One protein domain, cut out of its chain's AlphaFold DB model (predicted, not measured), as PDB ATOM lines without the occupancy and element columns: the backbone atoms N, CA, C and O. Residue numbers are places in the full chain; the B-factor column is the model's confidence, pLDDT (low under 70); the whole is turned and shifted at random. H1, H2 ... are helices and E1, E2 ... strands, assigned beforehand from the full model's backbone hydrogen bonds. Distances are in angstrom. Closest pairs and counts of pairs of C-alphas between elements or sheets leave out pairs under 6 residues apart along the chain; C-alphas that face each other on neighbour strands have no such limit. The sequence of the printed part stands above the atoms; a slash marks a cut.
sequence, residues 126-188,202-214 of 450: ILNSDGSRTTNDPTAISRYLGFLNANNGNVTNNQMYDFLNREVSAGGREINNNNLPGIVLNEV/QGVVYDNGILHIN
ATOM      1  N   ILE A 126      24.375   5.749 285.384       87.25
ATOM      2  CA  ILE A 126      24.513   4.762 284.316       87.25
ATOM      3  C   ILE A 126      23.997   5.403 283.024       87.25
ATOM      4  O   ILE A 126      22.874   5.901 282.984       87.25
ATOM      5  N   LEU A 127      24.823   5.425 281.976       85.38
ATOM      6  CA  LEU A 127      24.406   5.837 280.634       85.38
ATOM      7  C   LEU A 127      23.867   4.615 279.891       85.38
ATOM      8  O   LEU A 127      24.596   3.647 279.674       85.38
ATOM      9  N   ASN A 128      22.605   4.672 279.491       81.50
ATOM     10  CA  ASN A 128      21.968   3.613 278.726       81.50
ATOM     11  C   ASN A 128      22.253   3.783 277.228       81.50
ATOM     12  O   ASN A 128      22.608   4.862 276.747       81.50
ATOM     13  N   SER A 129      22.071   2.704 276.467       76.00
ATOM     14  CA  SER A 129      22.320   2.677 275.019       76.00
ATOM     15  C   SER A 129      21.430   3.628 274.209       76.00
ATOM     16  O   SER A 129      21.764   3.950 273.074       76.00
ATOM     17  N   ASP A 130      20.303   4.065 274.771       71.81
ATOM     18  CA  ASP A 130      19.374   5.028 274.170       71.81
ATOM     19  C   ASP A 130      19.737   6.497 274.471       71.81
ATOM     20  O   ASP A 130      19.021   7.408 274.062       71.81
ATOM     21  N   GLY A 131      20.843   6.738 275.183       75.44
ATOM     22  CA  GLY A 131      21.268   8.070 275.614       75.44
ATOM     23  C   GLY A 131      20.586   8.568 276.893       75.44
ATOM     24  O   GLY A 131      20.937   9.648 277.376       75.44
ATOM     25  N   SER A 132      19.660   7.796 277.474       80.69
ATOM     26  CA  SER A 132      19.093   8.091 278.790       80.69
ATOM     27  C   SER A 132      20.110   7.826 279.902       80.69
ATOM     28  O   SER A 132      21.077   7.078 279.737       80.69
ATOM     29  N   ARG A 133      19.896   8.449 281.062       85.94
ATOM     30  CA  ARG A 133      20.718   8.241 282.256       85.94
ATOM     31  C   ARG A 133      19.868   7.748 283.412       85.94
ATOM     32  O   ARG A 133      18.789   8.282 283.661       85.94
ATOM     33  N   THR A 134      20.372   6.758 284.134       85.88
ATOM     34  CA  THR A 134      19.733   6.205 285.331       85.88
ATOM     35  C   THR A 134      20.650   6.297 286.537       85.88
ATOM     36  O   THR A 134      21.864   6.206 286.403       85.88
ATOM     37  N   THR A 135      20.102   6.499 287.728       88.00
ATOM     38  CA  THR A 135      20.879   6.427 288.971       88.00
ATOM     39  C   THR A 135      20.029   5.866 290.093       88.00
ATOM     40  O   THR A 135      18.843   6.162 290.182       88.00
ATOM     41  N   ASN A 136      20.640   5.075 290.962       80.50
ATOM     42  CA  ASN A 136      20.079   4.696 292.255       80.50
ATOM     43  C   ASN A 136      20.907   5.257 293.426       80.50
ATOM     44  O   ASN A 136      20.660   4.886 294.568       80.50
ATOM     45  N   ASP A 137      21.894   6.125 293.157       83.06
ATOM     46  CA  ASP A 137      22.700   6.784 294.186       83.06
ATOM     47  C   ASP A 137      21.876   7.919 294.816       83.06
ATOM     48  O   ASP A 137      21.622   8.929 294.146       83.06
ATOM     49  N   PRO A 138      21.500   7.821 296.105       75.12
ATOM     50  CA  PRO A 138      20.711   8.848 296.782       75.12
ATOM     51  C   PRO A 138      21.342  10.244 296.706       75.12
ATOM     52  O   PRO A 138      20.634  11.250 296.674       75.12
ATOM     53  N   THR A 139      22.673  10.323 296.630       83.50
ATOM     54  CA  THR A 139      23.408  11.589 296.554       83.50
ATOM     55  C   THR A 139      23.254  12.243 295.179       83.50
ATOM     56  O   THR A 139      23.042  13.451 295.084       83.50
ATOM     57  N   ALA A 140      23.342  11.455 294.105       84.88
ATOM     58  CA  ALA A 140      23.104  11.910 292.736       84.88
ATOM     59  C   ALA A 140      21.645  12.338 292.524       84.88
ATOM     60  O   ALA A 140      21.377  13.387 291.934       84.88
ATOM     61  N   ILE A 141      20.715  11.563 293.086       83.44
ATOM     62  CA  ILE A 141      19.284  11.863 293.122       83.44
ATOM     63  C   ILE A 141      19.029  13.203 293.826       83.44
ATOM     64  O   ILE A 141      18.391  14.095 293.264       83.44
ATOM     65  N   SER A 142      19.578  13.375 295.031       81.69
ATOM     66  CA  SER A 142      19.458  14.604 295.821       81.69
ATOM     67  C   SER A 142      19.981  15.833 295.069       81.69
ATOM     68  O   SER A 142      19.280  16.844 294.985       81.69
ATOM     69  N   ARG A 143      21.163  15.737 294.437       89.50
ATOM     70  CA  ARG A 143      21.711  16.819 293.602       89.50
ATOM     71  C   ARG A 143      20.798  17.150 292.426       89.50
ATOM     72  O   ARG A 143      20.548  18.322 292.167       89.50
ATOM     73  N   TYR A 144      20.266  16.149 291.728       87.81
ATOM     74  CA  TYR A 144      19.366  16.402 290.603       87.81
ATOM     75  C   TYR A 144      18.068  17.099 291.037       87.81
ATOM     76  O   TYR A 144      17.634  18.054 290.394       87.81
ATOM     77  N   LEU A 145      17.480  16.701 292.169       82.56
ATOM     78  CA  LEU A 145      16.324  17.405 292.734       82.56
ATOM     79  C   LEU A 145      16.666  18.843 293.141       82.56
ATOM     80  O   LEU A 145      15.889  19.757 292.865       82.56
ATOM     81  N   GLY A 146      17.840  19.059 293.741       82.50
ATOM     82  CA  GLY A 146      18.355  20.396 294.038       82.50
ATOM     83  C   GLY A 146      18.484  21.256 292.781       82.50
ATOM     84  O   GLY A 146      18.093  22.422 292.794       82.50
ATOM     85  N   PHE A 147      18.952  20.669 291.677       87.00
ATOM     86  CA  PHE A 147      19.034  21.315 290.368       87.00
ATOM     87  C   PHE A 147      17.672  21.722 289.816       87.00
ATOM     88  O   PHE A 147      17.511  22.869 289.394       87.00
ATOM     89  N   LEU A 148      16.676  20.839 289.870       81.81
ATOM     90  CA  LEU A 148      15.319  21.194 289.461       81.81
ATOM     91  C   LEU A 148      14.762  22.323 290.330       81.81
ATOM     92  O   LEU A 148      14.237  23.297 289.797       81.81
ATOM     93  N   ASN A 149      14.929  22.235 291.650       76.25
ATOM     94  CA  ASN A 149      14.433  23.242 292.581       76.25
ATOM     95  C   ASN A 149      15.087  24.617 292.355       76.25
ATOM     96  O   ASN A 149      14.388  25.622 292.282       76.25
ATOM     97  N   ALA A 150      16.407  24.661 292.150       77.06
ATOM     98  CA  ALA A 150      17.142  25.895 291.856       77.06
ATOM     99  C   ALA A 150      16.663  26.595 290.570       77.06
ATOM    100  O   ALA A 150      16.813  27.806 290.430       77.06
ATOM    101  N   ASN A 151      16.063  25.842 289.644       73.62
ATOM    102  CA  ASN A 151      15.506  26.350 288.393       73.62
ATOM    103  C   ASN A 151      13.970  26.462 288.426       73.62
ATOM    104  O   ASN A 151      13.345  26.612 287.376       73.62
ATOM    105  N   ASN A 152      13.334  26.377 289.604       74.62
ATOM    106  CA  ASN A 152      11.871  26.355 289.769       74.62
ATOM    107  C   ASN A 152      11.178  25.301 288.885       74.62
ATOM    108  O   ASN A 152      10.088  25.523 288.362       74.62
ATOM    109  N   GLY A 153      11.856  24.181 288.639       69.38
ATOM    110  CA  GLY A 153      11.441  23.135 287.712       69.38
ATOM    111  C   GLY A 153      11.585  23.479 286.217       69.38
ATOM    112  O   GLY A 153      11.541  22.598 285.364       69.38
ATOM    113  N   ASN A 154      11.831  24.729 285.845       72.44
ATOM    114  CA  ASN A 154      11.911  25.132 284.444       72.44
ATOM    115  C   ASN A 154      13.326  24.919 283.888       72.44
ATOM    116  O   ASN A 154      14.103  25.862 283.754       72.44
ATOM    117  N   VAL A 155      13.662  23.668 283.566       74.69
ATOM    118  CA  VAL A 155      14.959  23.289 282.983       74.69
ATOM    119  C   VAL A 155      14.830  22.983 281.493       74.69
ATOM    120  O   VAL A 155      13.990  22.194 281.064       74.69
ATOM    121  N   THR A 156      15.679  23.605 280.679       81.25
ATOM    122  CA  THR A 156      15.807  23.262 279.256       81.25
ATOM    123  C   THR A 156      16.598  21.965 279.079       81.25
ATOM    124  O   THR A 156      17.401  21.591 279.937       81.25
ATOM    125  N   ASN A 157      16.444  21.302 277.925       77.25
ATOM    126  CA  ASN A 157      17.234  20.110 277.594       77.25
ATOM    127  C   ASN A 157      18.741  20.380 277.701       77.25
ATOM    128  O   ASN A 157      19.459  19.561 278.263       77.25
ATOM    129  N   ASN A 158      19.212  21.543 277.239       79.19
ATOM    130  CA  ASN A 158      20.627  21.914 277.311       79.19
ATOM    131  C   ASN A 158      21.113  22.044 278.760       79.19
ATOM    132  O   ASN A 158      22.140  21.475 279.106       79.19
ATOM    133  N   GLN A 159      20.344  22.706 279.630       82.81
ATOM    134  CA  GLN A 159      20.692  22.813 281.054       82.81
ATOM    135  C   GLN A 159      20.726  21.442 281.737       82.81
ATOM    136  O   GLN A 159      21.607  21.176 282.551       82.81
ATOM    137  N   MET A 160      19.786  20.560 281.392       85.81
ATOM    138  CA  MET A 160      19.753  19.194 281.909       85.81
ATOM    139  C   MET A 160      20.953  18.373 281.416       85.81
ATOM    140  O   MET A 160      21.583  17.676 282.208       85.81
ATOM    141  N   TYR A 161      21.319  18.494 280.139       84.00
ATOM    142  CA  TYR A 161      22.514  17.864 279.582       84.00
ATOM    143  C   TYR A 161      23.795  18.353 280.241       84.00
ATOM    144  O   TYR A 161      24.636  17.537 280.612       84.00
ATOM    145  N   ASP A 162      23.940  19.663 280.412       86.44
ATOM    146  CA  ASP A 162      25.114  20.256 281.045       86.44
ATOM    147  C   ASP A 162      25.259  19.775 282.489       86.44
ATOM    148  O   ASP A 162      26.357  19.393 282.904       86.44
ATOM    149  N   PHE A 163      24.152  19.717 283.238       91.88
ATOM    150  CA  PHE A 163      24.129  19.145 284.582       91.88
ATOM    151  C   PHE A 163      24.610  17.686 284.576       91.88
ATOM    152  O   PHE A 163      25.552  17.338 285.292       91.88
ATOM    153  N   LEU A 164      24.012  16.843 283.729       90.44
ATOM    154  CA  LEU A 164      24.303  15.409 283.666       90.44
ATOM    155  C   LEU A 164      25.715  15.102 283.156       90.44
ATOM    156  O   LEU A 164      26.336  14.135 283.595       90.44
ATOM    157  N   ASN A 165      26.245  15.917 282.246       88.12
ATOM    158  CA  ASN A 165      27.614  15.784 281.754       88.12
ATOM    159  C   ASN A 165      28.635  16.151 282.836       88.12
ATOM    160  O   ASN A 165      29.669  15.490 282.944       88.12
ATOM    161  N   ARG A 166      28.336  17.139 283.689       89.69
ATOM    162  CA  ARG A 166      29.174  17.466 284.854       89.69
ATOM    163  C   ARG A 166      29.172  16.350 285.897       89.69
ATOM    164  O   ARG A 166      30.231  16.040 286.437       89.69
ATOM    165  N   GLU A 167      28.038  15.680 286.112       90.75
ATOM    166  CA  GLU A 167      27.931  14.579 287.085       90.75
ATOM    167  C   GLU A 167      28.880  13.396 286.797       90.75
ATOM    168  O   GLU A 167      29.214  12.640 287.714       90.75
ATOM    169  N   VAL A 168      29.376  13.256 285.560       85.06
ATOM    170  CA  VAL A 168      30.310  12.186 285.154       85.06
ATOM    171  C   VAL A 168      31.673  12.296 285.852       85.06
ATOM    172  O   VAL A 168      32.336  11.281 286.062       85.06
ATOM    173  N   SER A 169      32.098  13.499 286.249       86.00
ATOM    174  CA  SER A 169      33.420  13.743 286.848       86.00
ATOM    175  C   SER A 169      33.320  14.274 288.279       86.00
ATOM    176  O   SER A 169      32.360  14.957 288.628       86.00
ATOM    177  N   ALA A 170      34.333  14.005 289.111       85.25
ATOM    178  CA  ALA A 170      34.385  14.521 290.482       85.25
ATOM    179  C   ALA A 170      34.354  16.060 290.522       85.25
ATOM    180  O   ALA A 170      33.515  16.633 291.211       85.25
ATOM    181  N   GLY A 171      35.178  16.721 289.699       87.25
ATOM    182  CA  GLY A 171      35.179  18.184 289.597       87.25
ATOM    183  C   GLY A 171      33.855  18.753 289.072       87.25
ATOM    184  O   GLY A 171      33.389  19.784 289.547       87.25
ATOM    185  N   GLY A 172      33.185  18.067 288.142       86.94
ATOM    186  CA  GLY A 172      31.861  18.483 287.678       86.94
ATOM    187  C   GLY A 172      30.768  18.330 288.744       86.94
ATOM    188  O   GLY A 172      29.911  19.206 288.854       86.94
ATOM    189  N   ARG A 173      30.834  17.295 289.593       89.94
ATOM    190  CA  ARG A 173      29.946  17.165 290.763       89.94
ATOM    191  C   ARG A 173      30.171  18.262 291.796       89.94
ATOM    192  O   ARG A 173      29.202  18.758 292.353       89.94
ATOM    193  N   GLU A 174      31.417  18.665 292.038       86.94
ATOM    194  CA  GLU A 174      31.723  19.809 292.911       86.94
ATOM    195  C   GLU A 174      31.145  21.112 292.351       86.94
ATOM    196  O   GLU A 174      30.516  21.873 293.083       86.94
ATOM    197  N   ILE A 175      31.268  21.336 291.038       85.44
ATOM    198  CA  ILE A 175      30.635  22.476 290.361       85.44
ATOM    199  C   ILE A 175      29.114  22.427 290.523       85.44
ATOM    200  O   ILE A 175      28.500  23.460 290.788       85.44
ATOM    201  N   ASN A 176      28.492  21.257 290.374       89.00
ATOM    202  CA  ASN A 176      27.058  21.118 290.600       89.00
ATOM    203  C   ASN A 176      26.715  21.410 292.067       89.00
ATOM    204  O   ASN A 176      25.903  22.287 292.314       89.00
ATOM    205  N   ASN A 177      27.395  20.802 293.040       85.00
ATOM    206  CA  ASN A 177      27.178  21.065 294.467       85.00
ATOM    207  C   ASN A 177      27.273  22.551 294.836       85.00
ATOM    208  O   ASN A 177      26.434  23.043 295.582       85.00
ATOM    209  N   ASN A 178      28.252  23.274 294.291       83.56
ATOM    210  CA  ASN A 178      28.447  24.697 294.581       83.56
ATOM    211  C   ASN A 178      27.363  25.598 293.966       83.56
ATOM    212  O   ASN A 178      27.133  26.700 294.456       83.56
ATOM    213  N   ASN A 179      26.709  25.143 292.895       77.56
ATOM    214  CA  ASN A 179      25.646  25.882 292.212       77.56
ATOM    215  C   ASN A 179      24.242  25.516 292.708       77.56
ATOM    216  O   ASN A 179      23.262  26.107 292.252       77.56
ATOM    217  N   LEU A 180      24.125  24.542 293.611       75.75
ATOM    218  CA  LEU A 180      22.851  24.104 294.157       75.75
ATOM    219  C   LEU A 180      22.694  24.597 295.594       75.75
ATOM    220  O   LEU A 180      23.630  24.483 296.384       75.75
ATOM    221  N   PRO A 181      21.515  25.118 295.977       54.31
ATOM    222  CA  PRO A 181      21.228  25.386 297.376       54.31
ATOM    223  C   PRO A 181      21.235  24.028 298.080       54.31
ATOM    224  O   PRO A 181      20.341  23.223 297.843       54.31
ATOM    225  N   GLY A 182      22.292  23.727 298.838       48.16
ATOM    226  CA  GLY A 182      22.561  22.393 299.374       48.16
ATOM    227  C   GLY A 182      21.357  21.797 300.101       48.16
ATOM    228  O   GLY A 182      21.098  22.122 301.257       48.16
ATOM    229  N   ILE A 183      20.625  20.910 299.425       46.03
ATOM    230  CA  ILE A 183      19.575  20.104 300.041       46.03
ATOM    231  C   ILE A 183      20.279  18.878 300.609       46.03
ATOM    232  O   ILE A 183      20.522  17.905 299.901       46.03
ATOM    233  N   VAL A 184      20.650  18.929 301.884       43.09
ATOM    234  CA  VAL A 184      21.141  17.737 302.576       43.09
ATOM    235  C   VAL A 184      19.925  16.904 302.981       43.09
ATOM    236  O   VAL A 184      19.191  17.278 303.893       43.09
ATOM    237  N   LEU A 185      19.694  15.777 302.301       41.06
ATOM    238  CA  LEU A 185      18.705  14.775 302.717       41.06
ATOM    239  C   LEU A 185      19.291  13.932 303.863       41.06
ATOM    240  O   LEU A 185      19.643  12.771 303.670       41.06
ATOM    241  N   ASN A 186      19.460  14.527 305.045       33.56
ATOM    242  CA  ASN A 186      19.848  13.769 306.235       33.56
ATOM    243  C   ASN A 186      18.672  12.884 306.645       33.56
ATOM    244  O   ASN A 186      17.629  13.421 306.997       33.56
ATOM    245  N   GLU A 187      18.869  11.563 306.562       40.94
ATOM    246  CA  GLU A 187      17.937  10.514 306.994       40.94
ATOM    247  C   GLU A 187      16.485  10.791 306.590       40.94
ATOM    248  O   GLU A 187      15.717  11.393 307.333       40.94
ATOM    249  N   VAL A 188      16.086  10.331 305.402       32.62
ATOM    250  CA  VAL A 188      14.676  10.344 304.996       32.62
ATOM    251  C   VAL A 188      14.020   9.052 305.494       32.62
ATOM    252  O   VAL A 188      14.119   8.031 304.809       32.62
ATOM    253  N   GLN A 202       8.137  17.620 283.631       40.72
ATOM    254  CA  GLN A 202       7.915  16.396 282.882       40.72
ATOM    255  C   GLN A 202       9.225  15.739 282.391       40.72
ATOM    256  O   GLN A 202       9.872  16.251 281.472       40.72
ATOM    257  N   GLY A 203       9.552  14.544 282.897       41.78
ATOM    258  CA  GLY A 203      10.698  13.731 282.439       41.78
ATOM    259  C   GLY A 203      11.456  12.972 283.536       41.78
ATOM    260  O   GLY A 203      12.504  12.401 283.253       41.78
ATOM    261  N   VAL A 204      10.940  12.988 284.766       39.22
ATOM    262  CA  VAL A 204      11.574  12.436 285.966       39.22
ATOM    263  C   VAL A 204      10.687  11.317 286.505       39.22
ATOM    264  O   VAL A 204       9.604  11.594 287.017       39.22
ATOM    265  N   VAL A 205      11.124  10.061 286.380       47.22
ATOM    266  CA  VAL A 205      10.425   8.890 286.944       47.22
ATOM    267  C   VAL A 205      11.249   8.334 288.102       47.22
ATOM    268  O   VAL A 205      12.445   8.088 287.936       47.22
ATOM    269  N   TYR A 206      10.608   8.149 289.259       42.31
ATOM    270  CA  TYR A 206      11.155   7.429 290.413       42.31
ATOM    271  C   TYR A 206      10.527   6.038 290.466       42.31
ATOM    272  O   TYR A 206       9.386   5.898 290.903       42.31
ATOM    273  N   ASP A 207      11.265   5.027 290.022       43.16
ATOM    274  CA  ASP A 207      10.845   3.625 290.080       43.16
ATOM    275  C   ASP A 207      11.764   2.875 291.050       43.16
ATOM    276  O   ASP A 207      12.972   2.820 290.838       43.16
ATOM    277  N   ASN A 208      11.225   2.350 292.155       46.16
ATOM    278  CA  ASN A 208      11.980   1.544 293.128       46.16
ATOM    279  C   ASN A 208      13.299   2.179 293.636       46.16
ATOM    280  O   ASN A 208      14.284   1.488 293.889       46.16
ATOM    281  N   GLY A 209      13.336   3.510 293.788       52.47
ATOM    282  CA  GLY A 209      14.543   4.246 294.202       52.47
ATOM    283  C   GLY A 209      15.557   4.495 293.079       52.47
ATOM    284  O   GLY A 209      16.631   5.032 293.339       52.47
ATOM    285  N   ILE A 210      15.214   4.142 291.838       62.69
ATOM    286  CA  ILE A 210      15.977   4.431 290.627       62.69
ATOM    287  C   ILE A 210      15.341   5.630 289.926       62.69
ATOM    288  O   ILE A 210      14.153   5.647 289.603       62.69
ATOM    289  N   LEU A 211      16.152   6.653 289.688       70.12
ATOM    290  CA  LEU A 211      15.792   7.841 288.939       70.12
ATOM    291  C   LEU A 211      16.184   7.662 287.470       70.12
ATOM    292  O   LEU A 211      17.359   7.461 287.163       70.12
ATOM    293  N   HIS A 212      15.206   7.779 286.572       76.75
ATOM    294  CA  HIS A 212      15.394   7.733 285.120       76.75
ATOM    295  C   HIS A 212      15.266   9.134 284.511       76.75
ATOM    296  O   HIS A 212      14.264   9.814 284.734       76.75
ATOM    297  N   ILE A 213      16.253   9.545 283.707       78.88
ATOM    298  CA  ILE A 213      16.233  10.801 282.949       78.88
ATOM    299  C   ILE A 213      16.480  10.515 281.473       78.88
ATOM    300  O   ILE A 213      17.557  10.065 281.078       78.88
ATOM    301  N   ASN A 214      15.495  10.842 280.642       73.12
ATOM    302  CA  ASN A 214      15.621  10.759 279.195       73.12
ATOM    303  C   ASN A 214      15.862  12.156 278.612       73.12
ATOM    304  O   ASN A 214      14.930  12.882 278.266       73.12
TER     305      ASN A 214
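What this domain is: This is residues 126 to 188 and 202 to 214 of the 450 residues of an uncharacterized protein of Flavobacterium sp. PXU-55 (UniProt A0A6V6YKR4). A small antiparallel sheet, E1 - E3 - E2, has H1 over one face; H2 and H3 form a V beside H1. The printed part has 76 residues, three named helices and three named strands, in chain order E1, H1, H2, H3, E2, E3: class mixed. It is compact, with radius of gyration of the C-alphas 11.8 A, spanning 31 by 27 by 25 A.

Where its parts are: E1 is residues 133 to 135, from C-alpha (20.718, 8.241, 282.256); E3 is 210 to 213, ending at (16.233, 10.801, 282.949); E2 is 204 to 207. From first to last C-alpha, H1, 138 to 150, measures 18.1 A, H2, 157 to 167, 15.3 A, and H3, 170 to 179, 14.4 A.

How they stand to each other: Within hydrogen-bond range are N 133 and O 213 of E1 and E3, 2.8 A, and N 210 and O 207 of the hairpin E2 and E3, 2.8 A. H1 is on the sheet, height 11.2 A; its closest C-alpha pair with E3 is Ile 141 and Leu 211, 6.8 A. H2 and H3 touch, closest C-alphas Arg 166 and Gly 172, 4.0 A, at a steep tilt of 53 degrees. In H1, H2 and H3 every O i to N i+4 pair is within range.

The domain as a whole: Residues 189 to 201 are cut out, a C-alpha gap of 23.9 A. No link printed whole is long. The pLDDT is under 70 at 153, 181 to 188 and 202 to 210.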